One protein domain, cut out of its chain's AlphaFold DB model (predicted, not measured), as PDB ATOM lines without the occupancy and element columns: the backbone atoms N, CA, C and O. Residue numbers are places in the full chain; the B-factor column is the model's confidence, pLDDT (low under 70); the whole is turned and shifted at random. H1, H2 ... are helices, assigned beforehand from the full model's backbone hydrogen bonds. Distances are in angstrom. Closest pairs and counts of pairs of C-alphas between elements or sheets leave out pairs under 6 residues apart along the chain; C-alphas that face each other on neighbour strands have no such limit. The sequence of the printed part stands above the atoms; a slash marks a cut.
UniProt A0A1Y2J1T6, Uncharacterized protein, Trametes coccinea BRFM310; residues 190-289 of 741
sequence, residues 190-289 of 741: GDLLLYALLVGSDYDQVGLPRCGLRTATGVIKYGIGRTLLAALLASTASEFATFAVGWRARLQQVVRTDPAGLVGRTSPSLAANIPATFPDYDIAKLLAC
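What this domain is: This is residues 190 to 289 of the 741 residues of an uncharacterized protein of Trametes coccinea BRFM310 (UniProt A0A1Y2J1T6). A long helix, H4, with H3 folded back beside its first part, makes one side of this compact domain, and the shorter helices H1, H2 and H6 pack on that hairpin. H6 crosses H3 almost at a right angle, H1 and H2 make a second, shorter hairpin, H5 packs on the last turns of H4, and the loop of residues 200 to 212 reaches residue 204 on the side away from H3 and H4. The printed part has 100 residues with six named helices, H1 to H6 in order, and no named strand; its class is all helix. It is compact, with a radius of gyration of the C-alphas of 12.4 A, and rounded, spanning 34 by 26 by 21 A.

How they stand to each other: H1, residues 190 to 199, and H2, residues 213 to 220, form a helical hairpin: they run opposite ways at a shallow tilt of 34 degrees, only just short of steep, and their closest C-alphas, of Asp 191 and Ile 220, are 5.1 A apart. H1 touches H3, residues 224 to 234, with the closest C-alphas, of Asp 191 and Gly 225, 4.4 A apart, and is only just about perpendicular to it at 72 degrees. H2 and H3 meet only through their link. H3 and H4, residues 237 to 257, form a second helical hairpin, opposite ways at a shallow tilt of 1 degrees, with the closest C-alphas, of Ala 231 and Phe 240, 6.5 A apart. H4 has a kink of 36 degrees near residue 244. With residues 251 to 255 alone it only just touches H2, with 3 pairs of C-alphas within 8 A, the closest those of Val 219 and Val 254 at 6.9 A. With residues 251 to 257 alone it touches H5, residues 268 to 272, where the closest C-alphas, of Arg 256 and Pro 268, are 4.5 A apart. H6, residues 281 to 288, touches H3 about perpendicular at 83 degrees, with the closest C-alphas, of Leu 232 and Lys 285, 6.1 A apart. H6 also touches H1 at a steep tilt of 53 degrees, the closest C-alphas being those of Leu 193 and Leu 287 at 7.0 A. H1 and H4 are apart. Helix packing is mostly crossed, but only just: 2 of 6 touching pairs with a tilt are shallow. Each O i to N i+4 pair is within hydrogen-bond range in H1, H2, H3, H5 and H6, and 15 of 17 are in H4.

Where its parts are: H1 begins at C-alpha 190 (6.191, 43.833, 58.014) and is 14.2 A long from first to last C-alpha; H3 is 15.7 A. H4 runs 29.5 A, from C-alpha 237 (0.783, 51.458, 42.639) to C-alpha 257 (20.354, 30.127, 48.373). H6 ends at C-alpha 288 (-0.830, 46.853, 55.169).

The domain as a whole: The two C-alphas farthest apart, those of Thr 236 and Gly 264, are 35.3 A apart. The printed part has no cut. The link from H1 to H2, 13 residues, is long. Mean pLDDT of the printed part is 93.3, and no printed residue is under 70.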
ATOM      1  N   GLY A 190       5.815  44.148  59.397       96.25
ATOM      2  CA  GLY A 190       6.191  43.833  58.014       96.25
ATOM      3  C   GLY A 190       6.604  42.371  57.814       96.25
ATOM      4  O   GLY A 190       6.322  41.780  56.773       96.25
ATOM      5  N   ASP A 191       7.213  41.756  58.827       96.38
ATOM      6  CA  ASP A 191       7.564  40.335  58.808       96.38
ATOM      7  C   ASP A 191       6.291  39.464  58.901       96.38
ATOM      8  O   ASP A 191       6.174  38.479  58.170       96.38
ATOM      9  N   LEU A 192       5.288  39.874  59.693       96.19
ATOM     10  CA  LEU A 192       3.965  39.227  59.728       96.19
ATOM     11  C   LEU A 192       3.178  39.418  58.416       96.19
ATOM     12  O   LEU A 192       2.526  38.482  57.955       96.19
ATOM     13  N   LEU A 193       3.274  40.592  57.778       96.44
ATOM     14  CA  LEU A 193       2.667  40.858  56.466       96.44
ATOM     15  C   LEU A 193       3.217  39.914  55.399       96.44
ATOM     16  O   LEU A 193       2.459  39.298  54.650       96.44
ATOM     17  N   LEU A 194       4.540  39.769  55.346       97.06
ATOM     18  CA  LEU A 194       5.161  38.841  54.415       97.06
ATOM     19  C   LEU A 194       4.808  37.384  54.747       97.06
ATOM     20  O   LEU A 194       4.610  36.595  53.827       97.06
ATOM     21  N   TYR A 195       4.675  37.022  56.026       96.88
ATOM     22  CA  TYR A 195       4.194  35.694  56.413       96.88
ATOM     23  C   TYR A 195       2.800  35.408  55.830       96.88
ATOM     24  O   TYR A 195       2.615  34.374  55.187       96.88
ATOM     25  N   ALA A 196       1.865  36.354  55.965       95.62
ATOM     26  CA  ALA A 196       0.514  36.263  55.411       95.62
ATOM     27  C   ALA A 196       0.502  36.121  53.880       95.62
ATOM     28  O   ALA A 196      -0.214  35.281  53.344       95.62
ATOM     29  N   LEU A 197       1.333  36.891  53.170       96.00
ATOM     30  CA  LEU A 197       1.447  36.817  51.707       96.00
ATOM     31  C   LEU A 197       2.115  35.518  51.220       96.00
ATOM     32  O   LEU A 197       1.845  35.061  50.114       96.00
ATOM     33  N   LEU A 198       3.000  34.914  52.020       95.94
ATOM     34  CA  LEU A 198       3.667  33.658  51.665       95.94
ATOM     35  C   LEU A 198       2.802  32.425  51.945       95.94
ATOM     36  O   LEU A 198       2.833  31.497  51.142       95.94
ATOM     37  N   VAL A 199       2.084  32.404  53.072       94.81
ATOM     38  CA  VAL A 199       1.280  31.256  53.534       94.81
ATOM     39  C   VAL A 199      -0.152  31.290  52.998       94.81
ATOM     40  O   VAL A 199      -0.730  30.237  52.751       94.81
ATOM     41  N   GLY A 200      -0.714  32.487  52.833       91.31
ATOM     42  CA  GLY A 200      -2.129  32.709  52.567       91.31
ATOM     43  C   GLY A 200      -2.835  33.428  53.726       91.31
ATOM     44  O   GLY A 200      -2.418  33.383  54.885       91.31
ATOM     45  N   SER A 201      -3.925  34.107  53.389       88.81
ATOM     46  CA  SER A 201      -4.763  34.950  54.245       88.81
ATOM     47  C   SER A 201      -6.242  34.814  53.849       88.81
ATOM     48  O   SER A 201      -6.600  34.069  52.933       88.81
ATOM     49  N   ASP A 202      -7.127  35.573  54.495       83.44
ATOM     50  CA  ASP A 202      -8.550  35.611  54.131       83.44
ATOM     51  C   ASP A 202      -8.849  36.244  52.756       83.44
ATOM     52  O   ASP A 202      -9.943  36.033  52.215       83.44
ATOM     53  N   TYR A 203      -7.883  36.984  52.197       81.88
ATOM     54  CA  TYR A 203      -7.968  37.670  50.902       81.88
ATOM     55  C   TYR A 203      -7.359  36.836  49.760       81.88
ATOM     56  O   TYR A 203      -7.935  36.779  48.678       81.88
ATOM     57  N   ASP A 204      -6.255  36.127  50.025       86.94
ATOM     58  CA  ASP A 204      -5.645  35.133  49.129       86.94
ATOM     59  C   ASP A 204      -5.384  33.840  49.906       86.94
ATOM     60  O   ASP A 204      -4.466  33.775  50.716       86.94
ATOM     61  N   GLN A 205      -6.175  32.798  49.646       85.25
ATOM     62  CA  GLN A 205      -6.070  31.518  50.356       85.25
ATOM     63  C   GLN A 205      -4.881  30.651  49.929       85.25
ATOM     64  O   GLN A 205      -4.613  29.647  50.586       85.25
ATOM     65  N   VAL A 206      -4.224  30.972  48.813       86.19
ATOM     66  CA  VAL A 206      -3.120  30.172  48.265       86.19
ATOM     67  C   VAL A 206      -1.772  30.742  48.700       86.19
ATOM     68  O   VAL A 206      -0.828  29.973  48.903       86.19
ATOM     69  N   GLY A 207      -1.677  32.068  48.834       90.56
ATOM     70  CA  GLY A 207      -0.413  32.750  49.085       90.56
ATOM     71  C   GLY A 207       0.592  32.441  47.977       90.56
ATOM     72  O   GLY A 207       0.247  32.346  46.796       90.56
ATOM     73  N   LEU A 208       1.855  32.212  48.344       92.94
ATOM     74  CA  LEU A 208       2.871  31.792  47.382       92.94
ATOM     75  C   LEU A 208       2.817  30.261  47.167       92.94
ATOM     76  O   LEU A 208       3.217  29.509  48.062       92.94
ATOM     77  N   PRO A 209       2.433  29.748  45.977       90.69
ATOM     78  CA  PRO A 209       2.224  28.315  45.786       90.69
ATOM     79  C   PRO A 209       3.483  27.485  46.071       90.69
ATOM     80  O   PRO A 209       4.555  27.741  45.519       90.69
ATOM     81  N   ARG A 210       3.330  26.425  46.878       88.44
ATOM     82  CA  ARG A 210       4.410  25.548  47.388       88.44
ATOM     83  C   ARG A 210       5.339  26.196  48.434       88.44
ATOM     84  O   ARG A 210       6.319  25.560  48.836       88.44
ATOM     85  N   CYS A 211       5.031  27.393  48.934       91.69
ATOM     86  CA  CYS A 211       5.656  27.929  50.141       91.69
ATOM     87  C   CYS A 211       4.962  27.349  51.386       91.69
ATOM     88  O   CYS A 211       3.812  27.653  51.668       91.69
ATOM     89  N   GLY A 212       5.641  26.469  52.124       87.19
ATOM     90  CA  GLY A 212       5.108  25.916  53.377       87.19
ATOM     91  C   GLY A 212       5.480  26.766  54.595       87.19
ATOM     92  O   GLY A 212       6.487  27.474  54.558       87.19
ATOM     93  N   LEU A 213       4.745  26.607  55.705       92.12
ATOM     94  CA  LEU A 213       4.928  27.352  56.966       92.12
ATOM     95  C   LEU A 213       6.404  27.497  57.389       92.12
ATOM     96  O   LEU A 213       6.861  28.600  57.662       92.12
ATOM     97  N   ARG A 214       7.185  26.402  57.368       91.81
ATOM     98  CA  ARG A 214       8.623  26.414  57.714       91.81
ATOM     99  C   ARG A 214       9.455  27.305  56.784       91.81
ATOM    100  O   ARG A 214      10.374  27.972  57.249       91.81
ATOM    101  N   THR A 215       9.149  27.318  55.485       94.19
ATOM    102  CA  THR A 215       9.824  28.199  54.524       94.19
ATOM    103  C   THR A 215       9.432  29.651  54.768       94.19
ATOM    104  O   THR A 215      10.325  30.485  54.877       94.19
ATOM    105  N   ALA A 216       8.144  29.948  54.964       95.69
ATOM    106  CA  ALA A 216       7.692  31.298  55.295       95.69
ATOM    107  C   ALA A 216       8.348  31.835  56.584       95.69
ATOM    108  O   ALA A 216       8.949  32.906  56.557       95.69
ATOM    109  N   THR A 217       8.347  31.061  57.678       94.94
ATOM    110  CA  THR A 217       8.983  31.432  58.960       94.94
ATOM    111  C   THR A 217      10.487  31.705  58.840       94.94
ATOM    112  O   THR A 217      11.005  32.555  59.560       94.94
ATOM    113  N   GLY A 218      11.207  31.011  57.953       94.81
ATOM    114  CA  GLY A 218      12.619  31.303  57.692       94.81
ATOM    115  C   GLY A 218      12.823  32.542  56.817       94.81
ATOM    116  O   GLY A 218      13.675  33.377  57.111       94.81
ATOM    117  N   VAL A 219      12.006  32.701  55.771       95.81
ATOM    118  CA  VAL A 219      12.098  33.811  54.809       95.81
ATOM    119  C   VAL A 219      11.843  35.168  55.473       95.81
ATOM    120  O   VAL A 219      12.575  36.120  55.199       95.81
ATOM    121  N   ILE A 220      10.867  35.270  56.381       96.06
ATOM    122  CA  ILE A 220      10.552  36.543  57.053       96.06
ATOM    123  C   ILE A 220      11.706  37.060  57.928       96.06
ATOM    124  O   ILE A 220      11.888  38.269  58.047       96.06
ATOM    125  N   LYS A 221      12.558  36.172  58.460       94.94
ATOM    126  CA  LYS A 221      13.713  36.549  59.300       94.94
ATOM    127  C   LYS A 221      14.808  37.300  58.537       94.94
ATOM    128  O   LYS A 221      15.636  37.952  59.161       94.94
ATOM    129  N   TYR A 222      14.784  37.285  57.203       94.88
ATOM    130  CA  TYR A 222      15.673  38.101  56.367       94.88
ATOM    131  C   TYR A 222      15.262  39.588  56.287       94.88
ATOM    132  O   TYR A 222      15.881  40.354  55.543       94.88
ATOM    133  N   GLY A 223      14.204  40.008  56.998       92.38
ATOM    134  CA  GLY A 223      13.780  41.410  57.118       92.38
ATOM    135  C   GLY A 223      13.196  42.026  55.842       92.38
ATOM    136  O   GLY A 223      12.860  43.208  55.820       92.38
ATOM    137  N   ILE A 224      13.035  41.241  54.773       95.12
ATOM    138  CA  ILE A 224      12.447  41.690  53.500       95.12
ATOM    139  C   ILE A 224      10.955  42.041  53.612       95.12
ATOM    140  O   ILE A 224      10.426  42.734  52.743       95.12
ATOM    141  N   GLY A 225      10.276  41.625  54.686       96.25
ATOM    142  CA  GLY A 225       8.920  42.078  54.999       96.25
ATOM    143  C   GLY A 225       8.865  43.541  55.456       96.25
ATOM    144  O   GLY A 225       7.907  44.251  55.159       96.25
ATOM    145  N   ARG A 226       9.926  44.036  56.108       94.88
ATOM    146  CA  ARG A 226      10.036  45.432  56.574       94.88
ATOM    147  C   ARG A 226      10.119  46.405  55.404       94.88
ATOM    148  O   ARG A 226       9.401  47.399  55.383       94.88
ATOM    149  N   THR A 227      10.950  46.090  54.407       96.19
ATOM    150  CA  THR A 227      11.066  46.906  53.189       96.19
ATOM    151  C   THR A 227       9.807  46.830  52.328       96.19
ATOM    152  O   THR A 227       9.424  47.843  51.752       96.19
ATOM    153  N   LEU A 228       9.127  45.674  52.289       96.81
ATOM    154  CA  LEU A 228       7.826  45.539  51.631       96.81
ATOM    155  C   LEU A 228       6.774  46.458  52.265       96.81
ATOM    156  O   LEU A 228       6.121  47.214  51.551       96.81
ATOM    157  N   LEU A 229       6.628  46.411  53.595       96.31
ATOM    158  CA  LEU A 229       5.678  47.261  54.312       96.31
ATOM    159  C   LEU A 229       6.001  48.746  54.101       96.31
ATOM    160  O   LEU A 229       5.102  49.503  53.758       96.31
ATOM    161  N   ALA A 230       7.266  49.154  54.232       95.50
ATOM    162  CA  ALA A 230       7.670  50.545  54.010       95.50
ATOM    163  C   ALA A 230       7.284  51.054  52.607       95.50
ATOM    164  O   ALA A 230       6.698  52.128  52.492       95.50
ATOM    165  N   ALA A 231       7.527  50.262  51.555       95.75
ATOM    166  CA  ALA A 231       7.122  50.609  50.193       95.75
ATOM    167  C   ALA A 231       5.591  50.672  50.030       95.75
ATOM    168  O   ALA A 231       5.077  51.604  49.423       95.75
ATOM    169  N   LEU A 232       4.839  49.732  50.615       95.38
ATOM    170  CA  LEU A 232       3.369  49.756  50.576       95.38
ATOM    171  C   LEU A 232       2.769  50.964  51.303       95.38
ATOM    172  O   LEU A 232       1.685  51.411  50.928       95.38
ATOM    173  N   LEU A 233       3.428  51.483  52.343       93.06
ATOM    174  CA  LEU A 233       2.989  52.686  53.053       93.06
ATOM    175  C   LEU A 233       3.314  53.969  52.272       93.06
ATOM    176  O   LEU A 233       2.477  54.866  52.240       93.06
ATOM    177  N   ALA A 234       4.495  54.045  51.649       92.81
ATOM    178  CA  ALA A 234       5.024  55.276  51.057       92.81
ATOM    179  C   ALA A 234       4.741  55.469  49.554       92.81
ATOM    180  O   ALA A 234       4.825  56.597  49.077       92.81
ATOM    181  N   SER A 235       4.450  54.405  48.799       91.38
ATOM    182  CA  SER A 235       4.417  54.442  47.328       91.38
ATOM    183  C   SER A 235       3.022  54.271  46.726       91.38
ATOM    184  O   SER A 235       2.169  53.546  47.246       91.38
ATOM    185  N   THR A 236       2.819  54.890  45.563       92.19
ATOM    186  CA  THR A 236       1.698  54.610  44.654       92.19
ATOM    187  C   THR A 236       1.838  53.231  43.994       92.19
ATOM    188  O   THR A 236       2.909  52.622  43.999       92.19
ATOM    189  N   ALA A 237       0.773  52.744  43.347       91.94
ATOM    190  CA  ALA A 237       0.783  51.458  42.639       91.94
ATOM    191  C   ALA A 237       1.872  51.365  41.544       91.94
ATOM    192  O   ALA A 237       2.477  50.309  41.357       91.94
ATOM    193  N   SER A 238       2.152  52.466  40.834       92.81
ATOM    194  CA  SER A 238       3.151  52.502  39.752       92.81
ATOM    195  C   SER A 238       4.588  52.452  40.288       92.81
ATOM    196  O   SER A 238       5.417  51.666  39.818       92.81
ATOM    197  N   GLU A 239       4.875  53.227  41.333       94.06
ATOM    198  CA  GLU A 239       6.167  53.209  42.027       94.06
ATOM    199  C   GLU A 239       6.406  51.852  42.702       94.06
ATOM    200  O   GLU A 239       7.492  51.275  42.589       94.06
ATOM    201  N   PHE A 240       5.364  51.290  43.327       94.94
ATOM    202  CA  PHE A 240       5.413  49.957  43.912       94.94
ATOM    203  C   PHE A 240       5.728  48.884  42.868       94.94
ATOM    204  O   PHE A 240       6.553  48.014  43.137       94.94
ATOM    205  N   ALA A 241       5.140  48.944  41.668       94.31
ATOM    206  CA  ALA A 241       5.444  47.992  40.599       94.31
ATOM    207  C   ALA A 241       6.938  48.006  40.217       94.31
ATOM    208  O   ALA A 241       7.528  46.944  40.006       94.31
ATOM    209  N   THR A 242       7.570  49.185  40.210       95.06
ATOM    210  CA  THR A 242       9.017  49.333  39.974       95.06
ATOM    211  C   THR A 242       9.839  48.753  41.134       95.06
ATOM    212  O   THR A 242      10.740  47.939  40.914       95.06
ATOM    213  N   PHE A 243       9.493  49.095  42.380       96.12
ATOM    214  CA  PHE A 243      10.128  48.547  43.588       96.12
ATOM    215  C   PHE A 243      10.019  47.012  43.670       96.12
ATOM    216  O   PHE A 243      10.989  46.320  44.006       96.12
ATOM    217  N   ALA A 244       8.850  46.467  43.322       95.75
ATOM    218  CA  ALA A 244       8.528  45.050  43.425       95.75
ATOM    219  C   ALA A 244       9.453  44.165  42.578       95.75
ATOM    220  O   ALA A 244       9.706  43.026  42.969       95.75
ATOM    221  N   VAL A 245      10.014  44.668  41.470       96.06
ATOM    222  CA  VAL A 245      10.990  43.924  40.650       96.06
ATOM    223  C   VAL A 245      12.256  43.612  41.455       96.06
ATOM    224  O   VAL A 245      12.635  42.445  41.589       96.06
ATOM    225  N   GLY A 246      12.885  44.636  42.044       96.62
ATOM    226  CA  GLY A 246      14.094  44.472  42.859       96.62
ATOM    227  C   GLY A 246      13.824  43.703  44.154       96.62
ATOM    228  O   GLY A 246      14.592  42.813  44.535       96.62
ATOM    229  N   TRP A 247      12.685  43.975  44.795       97.38
ATOM    230  CA  TRP A 247      12.245  43.248  45.985       97.38
ATOM    231  C   TRP A 247      12.037  41.748  45.710       97.38
ATOM    232  O   TRP A 247      12.541  40.900  46.453       97.38
ATOM    233  N   ARG A 248      11.365  41.400  44.604       96.94
ATOM    234  CA  ARG A 248      11.123  40.010  44.193       96.94
ATOM    235  C   ARG A 248      12.418  39.295  43.835       96.94
ATOM    236  O   ARG A 248      12.574  38.140  44.221       96.94
ATOM    237  N   ALA A 249      13.362  39.961  43.169       96.31
ATOM    238  CA  ALA A 249      14.684  39.392  42.902       96.31
ATOM    239  C   ALA A 249      15.416  39.024  44.210       96.31
ATOM    240  O   ALA A 249      15.978  37.929  44.322       96.31
ATOM    241  N   ARG A 250      15.328  39.877  45.243       96.25
ATOM    242  CA  ARG A 250      15.870  39.586  46.582       96.25
ATOM    243  C   ARG A 250      15.152  38.413  47.262       96.25
ATOM    244  O   ARG A 250      15.830  37.534  47.792       96.25
ATOM    245  N   LEU A 251      13.818  38.346  47.205       96.56
ATOM    246  CA  LEU A 251      13.044  37.201  47.713       96.56
ATOM    247  C   LEU A 251      13.432  35.892  47.002       96.56
ATOM    248  O   LEU A 251      13.701  34.888  47.660       96.56
ATOM    249  N   GLN A 252      13.505  35.903  45.668       96.25
ATOM    250  CA  GLN A 252      13.941  34.756  44.870       96.25
ATOM    251  C   GLN A 252      15.341  34.295  45.278       96.25
ATOM    252  O   GLN A 252      15.566  33.092  45.398       96.25
ATOM    253  N   GLN A 253      16.272  35.220  45.522       95.25
ATOM    254  CA  GLN A 253      17.618  34.865  45.961       95.25
ATOM    255  C   GLN A 253      17.625  34.235  47.358       95.25
ATOM    256  O   GLN A 253      18.200  33.162  47.524       95.25
ATOM    257  N   VAL A 254      16.916  34.826  48.327       95.06
ATOM    258  CA  VAL A 254      16.756  34.262  49.682       95.06
ATOM    259  C   VAL A 254      16.205  32.832  49.630       95.06
ATOM    260  O   VAL A 254      16.778  31.932  50.238       95.06
ATOM    261  N   VAL A 255      15.146  32.588  48.852       94.88
ATOM    262  CA  VAL A 255      14.531  31.252  48.707       94.88
ATOM    263  C   VAL A 255      15.436  30.271  47.940       94.88
ATOM    264  O   VAL A 255      15.395  29.060  48.182       94.88
ATOM    265  N   ARG A 256      16.263  30.766  47.011       95.44
ATOM    266  CA  ARG A 256      17.182  29.946  46.208       95.44
ATOM    267  C   ARG A 256      18.402  29.492  47.002       95.44
ATOM    268  O   ARG A 256      18.761  28.323  46.880       95.44
ATOM    269  N   THR A 257      19.037  30.384  47.763       94.12
ATOM    270  CA  THR A 257      20.354  30.127  48.373       94.12
ATOM    271  C   THR A 257      20.347  30.022  49.895       94.12
ATOM    272  O   THR A 257      21.330  29.523  50.423       94.12
ATOM    273  N   ASP A 258      19.288  30.466  50.587       94.94
ATOM    274  CA  ASP A 258      19.194  30.523  52.060       94.94
ATOM    275  C   ASP A 258      20.504  31.017  52.722       94.94
ATOM    276  O   ASP A 258      21.128  30.287  53.491       94.94
ATOM    277  N   PRO A 259      20.981  32.234  52.382       93.00
ATOM    278  CA  PRO A 259      22.382  32.625  52.570       93.00
ATOM    279  C   PRO A 259      22.847  32.700  54.034       93.00
ATOM    280  O   PRO A 259      24.046  32.660  54.280       93.00
ATOM    281  N   ALA A 260      21.923  32.795  54.994       92.31
ATOM    282  CA  ALA A 260      22.204  32.756  56.430       92.31
ATOM    283  C   ALA A 260      21.643  31.491  57.121       92.31
ATOM    284  O   ALA A 260      21.573  31.435  58.346       92.31
ATOM    285  N   GLY A 261      21.192  30.487  56.356       92.88
ATOM    286  CA  GLY A 261      20.657  29.220  56.876       92.88
ATOM    287  C   GLY A 261      19.339  29.326  57.656       92.88
ATOM    288  O   GLY A 261      18.941  28.367  58.316       92.88
ATOM    289  N   LEU A 262      18.657  30.479  57.613       91.56
ATOM    290  CA  LEU A 262      17.479  30.776  58.441       91.56
ATOM    291  C   LEU A 262      16.224  29.986  58.028       91.56
ATOM    292  O   LEU A 262      15.308  29.834  58.841       91.56
ATOM    293  N   VAL A 263      16.164  29.475  56.793       90.88
ATOM    294  CA  VAL A 263      15.123  28.530  56.342       90.88
ATOM    295  C   VAL A 263      15.498  27.083  56.698       90.88
ATOM    296  O   VAL A 263      14.626  26.247  56.972       90.88
ATOM    297  N   GLY A 264      16.794  26.772  56.695       88.81
ATOM    298  CA  GLY A 264      17.340  25.432  56.891       88.81
ATOM    299  C   GLY A 264      17.124  24.506  55.689       88.81
ATOM    300  O   GLY A 264      17.214  23.287  55.839       88.81
ATOM    301  N   ARG A 265      16.781  25.065  54.519       88.88
ATOM    302  CA  ARG A 265      16.792  24.387  53.212       88.88
ATOM    303  C   ARG A 265      16.782  25.417  52.082       88.88
ATOM    304  O   ARG A 265      16.048  26.401  52.143       88.88
ATOM    305  N   THR A 266      17.482  25.119  50.996       89.81
ATOM    306  CA  THR A 266      17.310  25.828  49.725       89.81
ATOM    307  C   THR A 266      16.057  25.329  49.002       89.81
ATOM    308  O   THR A 266      15.586  24.207  49.211       89.81
ATOM    309  N   SER A 267      15.442  26.160  48.160       91.31
ATOM    310  CA  SER A 267      14.299  25.748  47.332       91.31
ATOM    311  C   SER A 267      14.349  26.392  45.937       91.31
ATOM    312  O   SER A 267      13.491  27.212  45.605       91.31
ATOM    313  N   PRO A 268      15.313  26.002  45.070       92.56
ATOM    314  CA  PRO A 268      15.491  26.607  43.745       92.56
ATOM    315  C   PRO A 268      14.248  26.512  42.853       92.56
ATOM    316  O   PRO A 268      13.940  27.457  42.134       92.56
ATOM    317  N   SER A 269      13.493  25.410  42.944       92.75
ATOM    318  CA  SER A 269      12.229  25.246  42.215       92.75
ATOM    319  C   SER A 269      11.156  26.237  42.680       92.75
ATOM    320  O   SER A 269      10.450  26.786  41.842       92.75
ATOM    321  N   LEU A 270      11.060  26.531  43.984       92.31
ATOM    322  CA  LEU A 270      10.146  27.563  44.483       92.31
ATOM    323  C   LEU A 270      10.588  28.942  43.980       92.31
ATOM    324  O   LEU A 270       9.790  29.638  43.368       92.31
ATOM    325  N   ALA A 271      11.872  29.285  44.139       93.94
ATOM    326  CA  ALA A 271      12.433  30.561  43.689       93.94
ATOM    327  C   ALA A 271      12.239  30.820  42.183       93.94
ATOM    328  O   ALA A 271      11.913  31.937  41.792       93.94
ATOM    329  N   ALA A 272      12.412  29.800  41.337       92.88
ATOM    330  CA  ALA A 272      12.198  29.905  39.891       92.88
ATOM    331  C   ALA A 272      10.717  30.059  39.492       92.88
ATOM    332  O   ALA A 272      10.434  30.499  38.385       92.88
ATOM    333  N   ASN A 273       9.780  29.704  40.378       93.38
ATOM    334  CA  ASN A 273       8.338  29.745  40.128       93.38
ATOM    335  C   ASN A 273       7.610  30.835  40.943       93.38
ATOM    336  O   ASN A 273       6.387  30.778  41.061       93.38
ATOM    337  N   ILE A 274       8.323  31.819  41.507       94.94
ATOM    338  CA  ILE A 274       7.691  33.005  42.111       94.94
ATOM    339  C   ILE A 274       7.076  33.851  40.979       94.94
ATOM    340  O   ILE A 274       7.841  34.324  40.132       94.94
ATOM    341  N   PRO A 275       5.743  34.063  40.940       93.75
ATOM    342  CA  PRO A 275       5.089  34.760  39.834       93.75
ATOM    343  C   PRO A 275       5.569  36.204  39.647       93.75
ATOM    344  O   PRO A 275       5.864  36.908  40.612       93.75
ATOM    345  N   ALA A 276       5.550  36.686  38.402       91.69
ATOM    346  CA  ALA A 276       5.829  38.090  38.080       91.69
ATOM    347  C   ALA A 276       4.756  39.071  38.602       91.69
ATOM    348  O   ALA A 276       4.984  40.278  38.617       91.69
ATOM    349  N   THR A 277       3.616  38.553  39.063       91.38
ATOM    350  CA  THR A 277       2.548  39.286  39.757       91.38
ATOM    351  C   THR A 277       2.699  39.283  41.282       91.38
ATOM    352  O   THR A 277       1.944  39.973  41.948       91.38
ATOM    353  N   PHE A 278       3.651  38.535  41.862       93.94
ATOM    354  CA  PHE A 278       3.798  38.434  43.319       93.94
ATOM    355  C   PHE A 278       4.695  39.553  43.896       93.94
ATOM    356  O   PHE A 278       5.774  39.790  43.343       93.94
ATOM    357  N   PRO A 279       4.344  40.201  45.020       93.44
ATOM    358  CA  PRO A 279       3.065  40.100  45.709       93.44
ATOM    359  C   PRO A 279       2.006  40.901  44.943       93.44
ATOM    360  O   PRO A 279       2.329  41.913  44.320       93.44
ATOM    361  N   ASP A 280       0.755  40.456  45.014       92.69
ATOM    362  CA  ASP A 280      -0.369  41.233  44.501       92.69
ATOM    363  C   ASP A 280      -0.460  42.558  45.278       92.69
ATOM    364  O   ASP A 280      -0.471  42.555  46.514       92.69
ATOM    365  N   TYR A 281      -0.447  43.690  44.564       92.94
ATOM    366  CA  TYR A 281      -0.397  45.013  45.189       92.94
ATOM    367  C   TYR A 281      -1.666  45.317  45.983       92.94
ATOM    368  O   TYR A 281      -1.562  45.789  47.113       92.94
ATOM    369  N   ASP A 282      -2.844  45.023  45.432       90.88
ATOM    370  CA  ASP A 282      -4.117  45.373  46.057       90.88
ATOM    371  C   ASP A 282      -4.328  44.546  47.330       90.88
ATOM    372  O   ASP A 282      -4.679  45.087  48.381       90.88
ATOM    373  N   ILE A 283      -4.007  43.249  47.285       90.88
ATOM    374  CA  ILE A 283      -4.067  42.367  48.459       90.88
ATOM    375  C   ILE A 283      -3.031  42.785  49.512       90.88
ATOM    376  O   ILE A 283      -3.364  42.906  50.694       90.88
ATOM    377  N   ALA A 284      -1.788  43.064  49.111       93.62
ATOM    378  CA  ALA A 284      -0.754  43.510  50.044       93.62
ATOM    379  C   ALA A 284      -1.083  44.879  50.670       93.62
ATOM    380  O   ALA A 284      -0.850  45.079  51.866       93.62
ATOM    381  N   LYS A 285      -1.682  45.800  49.903       92.38
ATOM    382  CA  LYS A 285      -2.132  47.115  50.376       92.38
ATOM    383  C   LYS A 285      -3.332  47.001  51.317       92.38
ATOM    384  O   LYS A 285      -3.325  47.677  52.339       92.38
ATOM    385  N   LEU A 286      -4.295  46.111  51.056       89.94
ATOM    386  CA  LEU A 286      -5.422  45.830  51.964       89.94
ATOM    387  C   LEU A 286      -4.978  45.264  53.322       89.94
ATOM    388  O   LEU A 286      -5.613  45.548  54.339       89.94
ATOM    389  N   LEU A 287      -3.898  44.476  53.347       91.38
ATOM    390  CA  LEU A 287      -3.306  43.940  54.576       91.38
ATOM    391  C   LEU A 287      -2.441  44.977  55.323       91.38
ATOM    392  O   LEU A 287      -2.466  45.042  56.553       91.38
ATOM    393  N   ALA A 288      -1.686  45.808  54.597       92.88
ATOM    394  CA  ALA A 288      -0.830  46.853  55.169       92.88
ATOM    395  C   ALA A 288      -1.611  48.099  55.641       92.88
ATOM    396  O   ALA A 288      -1.285  48.693  56.671       92.88
ATOM    397  N   CYS A 289      -2.652  48.481  54.904       88.44
ATOM    398  CA  CYS A 289      -3.505  49.645  55.129       88.44
ATOM    399  C   CYS A 289      -4.978  49.235  54.964       88.44
ATOM    400  O   CYS A 289      -5.592  49.564  53.943       88.44
TER     401      CYS A 289